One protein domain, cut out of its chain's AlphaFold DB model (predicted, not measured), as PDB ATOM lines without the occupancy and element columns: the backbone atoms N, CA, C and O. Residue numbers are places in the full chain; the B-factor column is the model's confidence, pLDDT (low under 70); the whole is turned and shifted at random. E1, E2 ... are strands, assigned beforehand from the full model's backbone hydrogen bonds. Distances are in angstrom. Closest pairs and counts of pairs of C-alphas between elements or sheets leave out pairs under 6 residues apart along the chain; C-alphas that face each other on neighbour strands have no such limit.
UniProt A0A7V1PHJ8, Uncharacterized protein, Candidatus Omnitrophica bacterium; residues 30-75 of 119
ATOM      1  N   VAL A  30     478.669 505.332 876.734       60.00
ATOM      2  CA  VAL A  30     479.822 505.905 876.049       60.00
ATOM      3  C   VAL A  30     481.038 505.031 876.349       60.00
ATOM      4  O   VAL A  30     481.585 505.065 877.455       60.00
ATOM      5  N   LYS A  31     481.473 504.230 875.373       63.22
ATOM      6  CA  LYS A  31     482.654 503.368 875.515       63.22
ATOM      7  C   LYS A  31     483.886 504.252 875.722       63.22
ATOM      8  O   LYS A  31     484.261 505.034 874.846       63.22
ATOM      9  N   VAL A  32     484.520 504.143 876.894       66.25
ATOM     10  CA  VAL A  32     485.751 504.876 877.219       66.25
ATOM     11  C   VAL A  32     486.962 503.993 876.941       66.25
ATOM     12  O   VAL A  32     487.179 503.002 877.634       66.25
ATOM     13  N   LYS A  33     487.796 504.368 875.968       69.69
ATOM     14  CA  LYS A  33     489.041 503.645 875.665       69.69
ATOM     15  C   LYS A  33     490.246 504.410 876.202       69.69
ATOM     16  O   LYS A  33     490.462 505.575 875.864       69.69
ATOM     17  N   LEU A  34     491.044 503.751 877.037       70.19
ATOM     18  CA  LEU A  34     492.272 504.314 877.590       70.19
ATOM     19  C   LEU A  34     493.456 503.974 876.682       70.19
ATOM     20  O   LEU A  34     493.766 502.802 876.473       70.19
ATOM     21  N   ILE A  35     494.147 504.989 876.170       70.12
ATOM     22  CA  ILE A  35     495.342 504.790 875.342       70.12
ATOM     23  C   ILE A  35     496.573 504.908 876.238       70.12
ATOM     24  O   ILE A  35     496.993 506.011 876.608       70.12
ATOM     25  N   LYS A  36     497.134 503.753 876.615       68.81
ATOM     26  CA  LYS A  36     498.421 503.646 877.313       68.81
ATOM     27  C   LYS A  36     499.528 503.402 876.287       68.81
ATOM     28  O   LYS A  36     499.342 502.639 875.349       68.81
ATOM     29  N   PHE A  37     500.688 504.013 876.499       76.88
ATOM     30  CA  PHE A  37     501.891 503.748 875.715       76.88
ATOM     31  C   PHE A  37     503.072 503.437 876.629       76.88
ATOM     32  O   PHE A  37     503.090 503.838 877.799       76.88
ATOM     33  N   LYS A  38     504.046 502.702 876.087       80.19
ATOM     34  CA  LYS A  38     505.270 502.334 876.795       80.19
ATOM     35  C   LYS A  38     506.171 503.557 876.923       80.19
ATOM     36  O   LYS A  38     506.480 504.217 875.934       80.19
ATOM     37  N   THR A  39     506.604 503.844 878.143       81.06
ATOM     38  CA  THR A  39     507.552 504.924 878.403       81.06
ATOM     39  C   THR A  39     508.925 504.559 877.817       81.06
ATOM     40  O   THR A  39     509.421 503.465 878.103       81.06
ATOM     41  N   PRO A  40     509.550 505.432 877.011       86.31
ATOM     42  CA  PRO A  40     510.865 505.161 876.438       86.31
ATOM     43  C   PRO A  40     511.976 505.252 877.497       86.31
ATOM     44  O   PRO A  40     511.837 505.961 878.494       86.31
ATOM     45  N   ARG A  41     513.100 504.554 877.270       89.81
ATOM     46  CA  ARG A  41     514.302 504.643 878.129       89.81
ATOM     47  C   ARG A  41     515.086 505.937 877.886       89.81
ATOM     48  O   ARG A  41     515.557 506.559 878.834       89.81
ATOM     49  N   TYR A  42     515.171 506.351 876.624       91.44
ATOM     50  CA  TYR A  42     515.852 507.561 876.170       91.44
ATOM     51  C   TYR A  42     514.903 508.422 875.349       91.44
ATOM     52  O   TYR A  42     514.012 507.909 874.673       91.44
ATOM     53  N   VAL A  43     515.091 509.733 875.425       89.88
ATOM     54  CA  VAL A  43     514.301 510.721 874.692       89.88
ATOM     55  C   VAL A  43     515.228 511.780 874.123       89.88
ATOM     56  O   VAL A  43     516.191 512.178 874.777       89.88
ATOM     57  N   SER A  44     514.930 512.251 872.916       92.31
ATOM     58  CA  SER A  44     515.587 513.429 872.358       92.31
ATOM     59  C   SER A  44     514.759 514.668 872.676       92.31
ATOM     60  O   SER A  44     513.533 514.652 872.540       92.31
ATOM     61  N   CYS A  45     515.414 515.729 873.146       88.75
ATOM     62  CA  CYS A  45     514.740 517.003 873.356       88.75
ATOM     63  C   CYS A  45     514.501 517.689 872.005       88.75
ATOM     64  O   CYS A  45     515.481 517.983 871.331       88.75
ATOM     65  N   PRO A  46     513.259 518.048 871.634       90.12
ATOM     66  CA  PRO A  46     512.982 518.704 870.354       90.12
ATOM     67  C   PRO A  46     513.485 520.156 870.286       90.12
ATOM     68  O   PRO A  46     513.391 520.783 869.240       90.12
ATOM     69  N   PHE A  47     513.974 520.712 871.401       91.06
ATOM     70  CA  PHE A  47     514.438 522.098 871.481       91.06
ATOM     71  C   PHE A  47     515.964 522.224 871.437       91.06
ATOM     72  O   PHE A  47     516.476 523.146 870.821       91.06
ATOM     73  N   CYS A  48     516.695 521.317 872.096       91.06
ATOM     74  CA  CYS A  48     518.162 521.343 872.116       91.06
ATOM     75  C   CYS A  48     518.809 520.120 871.454       91.06
ATOM     76  O   CYS A  48     520.024 519.974 871.533       91.06
ATOM     77  N   ASN A  49     518.013 519.204 870.893       91.19
ATOM     78  CA  ASN A  49     518.422 517.984 870.182       91.19
ATOM     79  C   ASN A  49     519.340 517.017 870.959       91.19
ATOM     80  O   ASN A  49     519.805 516.023 870.408       91.19
ATOM     81  N   LYS A  50     519.561 517.249 872.261       90.56
ATOM     82  CA  LYS A  50     520.355 516.363 873.125       90.56
ATOM     83  C   LYS A  50     519.531 515.127 873.509       90.56
ATOM     84  O   LYS A  50     518.459 515.244 874.122       90.56
ATOM     85  N   SER A  51     520.067 513.951 873.178       93.12
ATOM     86  CA  SER A  51     519.564 512.657 873.647       93.12
ATOM     87  C   SER A  51     519.896 512.463 875.124       93.12
ATOM     88  O   SER A  51     520.987 512.804 875.579       93.12
ATOM     89  N   GLN A  52     518.939 511.957 875.896       91.88
ATOM     90  CA  GLN A  52     519.071 511.844 877.345       91.88
ATOM     91  C   GLN A  52     518.174 510.746 877.925       91.88
ATOM     92  O   GLN A  52     517.135 510.425 877.339       91.88
ATOM     93  N   PRO A  53     518.510 510.196 879.108       93.69
ATOM     94  CA  PRO A  53     517.628 509.271 879.805       93.69
ATOM     95  C   PRO A  53     516.298 509.939 880.145       93.69
ATOM     96  O   PRO A  53     516.275 511.068 880.653       93.69
ATOM     97  N   PHE A  54     515.198 509.228 879.911       91.19
ATOM     98  CA  PHE A  54     513.867 509.731 880.211       91.19
ATOM     99  C   PHE A  54     513.715 510.027 881.707       91.19
ATOM    100  O   PHE A  54     513.964 509.180 882.565       91.19
ATOM    101  N   LYS A  55     513.237 511.233 882.021       91.50
ATOM    102  CA  LYS A  55     512.788 511.609 883.362       91.50
ATOM    103  C   LYS A  55     511.396 512.221 883.260       91.50
ATOM    104  O   LYS A  55     511.223 513.252 882.612       91.50
ATOM    105  N   LYS A  56     510.404 511.585 883.893       92.19
ATOM    106  CA  LYS A  56     509.016 512.072 883.915       92.19
ATOM    107  C   LYS A  56     508.944 513.389 884.692       92.19
ATOM    108  O   LYS A  56     509.427 513.451 885.818       92.19
ATOM    109  N   GLN A  57     508.321 514.409 884.102       92.31
ATOM    110  CA  GLN A  57     508.038 515.685 884.772       92.31
ATOM    111  C   GLN A  57     506.566 515.789 885.189       92.31
ATOM    112  O   GLN A  57     506.264 516.145 886.320       92.31
ATOM    113  N   LYS A  58     505.645 515.503 884.263       89.31
ATOM    114  CA  LYS A  58     504.194 515.603 884.473       89.31
ATOM    115  C   LYS A  58     503.485 514.582 883.597       89.31
ATOM    116  O   LYS A  58     503.954 514.270 882.502       89.31
ATOM    117  N   GLU A  59     502.338 514.105 884.053       90.94
ATOM    118  CA  GLU A  59     501.402 513.358 883.223       90.94
ATOM    119  C   GLU A  59     499.974 513.847 883.445       90.94
ATOM    120  O   GLU A  59     499.637 514.331 884.522       90.94
ATOM    121  N   HIS A  60     499.154 513.768 882.403       86.44
ATOM    122  CA  HIS A  60     497.718 514.008 882.498       86.44
ATOM    123  C   HIS A  60     496.977 513.191 881.439       86.44
ATOM    124  O   HIS A  60     497.577 512.707 880.478       86.44
ATOM    125  N   TYR A  61     495.667 513.043 881.611       83.75
ATOM    126  CA  TYR A  61     494.805 512.420 880.614       83.75
ATOM    127  C   TYR A  61     494.016 513.490 879.876       83.75
ATOM    128  O   TYR A  61     493.396 514.353 880.497       83.75
ATOM    129  N   LYS A  62     494.030 513.424 878.548       79.00
ATOM    130  CA  LYS A  62     493.207 514.258 877.680       79.00
ATOM    131  C   LYS A  62     492.080 513.415 877.106       79.00
ATOM    132  O   LYS A  62     492.333 512.361 876.529       79.00
ATOM    133  N   THR A  63     490.848 513.886 877.243       75.56
ATOM    134  CA  THR A  63     489.698 513.252 876.597       75.56
ATOM    135  C   THR A  63     489.580 513.761 875.163       75.56
ATOM    136  O   THR A  63     489.544 514.969 874.930       75.56
ATOM    137  N   VAL A  64     489.520 512.847 874.204       71.75
ATOM    138  CA  VAL A  64     489.324 513.123 872.780       71.75
ATOM    139  C   VAL A  64     488.081 512.364 872.340       71.75
ATOM    140  O   VAL A  64     487.923 511.193 872.672       71.75
ATOM    141  N   LYS A  65     487.174 513.032 871.628       68.06
ATOM    142  CA  LYS A  65     486.046 512.351 870.986       68.06
ATOM    143  C   LYS A  65     486.565 511.677 869.727       68.06
ATOM    144  O   LYS A  65     487.214 512.348 868.923       68.06
ATOM    145  N   ASP A  66     486.314 510.383 869.584       64.00
ATOM    146  CA  ASP A  66     486.507 509.734 868.295       64.00
ATOM    147  C   ASP A  66     485.453 510.265 867.309       64.00
ATOM    148  O   ASP A  66     484.342 510.630 867.699       64.00
ATOM    149  N   ILE A  67     485.831 510.359 866.040       58.59
ATOM    150  CA  ILE A  67     484.979 510.853 864.949       58.59
ATOM    151  C   ILE A  67     484.087 509.727 864.406       58.59
ATOM    152  O   ILE A  67     483.226 509.960 863.562       58.59
ATOM    153  N   ASN A  68     484.277 508.496 864.884       58.03
ATOM    154  CA  ASN A  68     483.554 507.342 864.383       58.03
ATOM    155  C   ASN A  68     482.029 507.525 864.534       58.03
ATOM    156  O   ASN A  68     481.510 507.674 865.635       58.03
ATOM    157  N   ILE A  69     481.327 507.527 863.398       53.41
ATOM    158  CA  ILE A  69     479.923 507.953 863.249       53.41
ATOM    159  C   ILE A  69     478.949 506.947 863.889       53.41
ATOM    160  O   ILE A  69     477.813 507.292 864.193       53.41
ATOM    161  N   LYS A  70     479.394 505.702 864.113       57.41
ATOM    162  CA  LYS A  70     478.541 504.604 864.590       57.41
ATOM    163  C   LYS A  70     478.303 504.606 866.099       57.41
ATOM    164  O   LYS A  70     477.231 504.209 866.526       57.41
ATOM    165  N   GLU A  71     479.277 505.038 866.899       58.81
ATOM    166  CA  GLU A  71     479.148 505.099 868.358       58.81
ATOM    167  C   GLU A  71     480.026 506.230 868.918       58.81
ATOM    168  O   GLU A  71     481.194 506.343 868.526       58.81
ATOM    169  N   PRO A  72     479.534 507.043 869.872       59.28
ATOM    170  CA  PRO A  72     480.362 508.037 870.538       59.28
ATOM    171  C   PRO A  72     481.392 507.333 871.436       59.28
ATOM    172  O   PRO A  72     481.116 507.000 872.586       59.28
ATOM    173  N   VAL A  73     482.606 507.117 870.929       64.06
ATOM    174  CA  VAL A  73     483.727 506.601 871.729       64.06
ATOM    175  C   VAL A  73     484.502 507.777 872.327       64.06
ATOM    176  O   VAL A  73     484.991 508.659 871.614       64.06
ATOM    177  N   LEU A  74     484.642 507.793 873.655       70.69
ATOM    178  CA  LEU A  74     485.522 508.735 874.348       70.69
ATOM    179  C   LEU A  74     486.892 508.105 874.561       70.69
ATOM    180  O   LEU A  74     487.049 507.088 875.232       70.69
ATOM    181  N   LEU A  75     487.922 508.749 874.038       71.31
ATOM    182  CA  LEU A  75     489.297 508.308 874.188       71.31
ATOM    183  C   LEU A  75     489.952 509.101 875.308       71.31
ATOM    184  O   LEU A  75     490.112 510.314 875.195       71.31
TER     185      LEU A  75
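AT A GLANCE: This is residues 30 to 75 of the 119 residues of an uncharacterized protein of Candidatus Omnitrophica bacterium (UniProt A0A7V1PHJ8). At one end of a long, open loop of chain is a small antiparallel hairpin, E2 and E3; two arms, E1 with its link and the long E4, run from there to the other end, where residues 74 to 75 fold back to pair with both. The printed part has 46 residues with four named strands, E1 to E4 in chain order, and no named helix. It is all strand, though under half of the residues, 20 of 46, are in named strands. It is extended, with a radius of gyration of the C-alphas of 15.7 A and spans of 44 by 16 by 15 A.

IN THESE COORDINATES: Find E2 at residues 42 to 44, 7.0 A long, from C-alpha 42 at (515.852, 507.561, 876.170), and E3 at 51 to 53, 7.3 A. E4, residues 56 to 65, runs 26.4 A to C-alpha 65 at (486.046, 512.351, 870.986); E1 is residues 32 to 35, 9.8 A.

HOW THE PARTS SIT: In the hairpin E2 and E3, directions 147 degrees apart, look for N 43 and O 52, 2.9 A apart, within hydrogen-bond range. E1 and E4 are near each other, with 9 pairs of C-alphas within 10 A. Residues 74 to 75 pair parallel with 32 to 33 of E1 and antiparallel with 64 to 65 of E4.

THE WHOLE: The farthest C-alphas, Lys 50 and Lys 70, are 44.3 A apart. The printed part has no cut and no long link. Look for pLDDT under 70 at residues 30 to 33, 36 and 65 to 73.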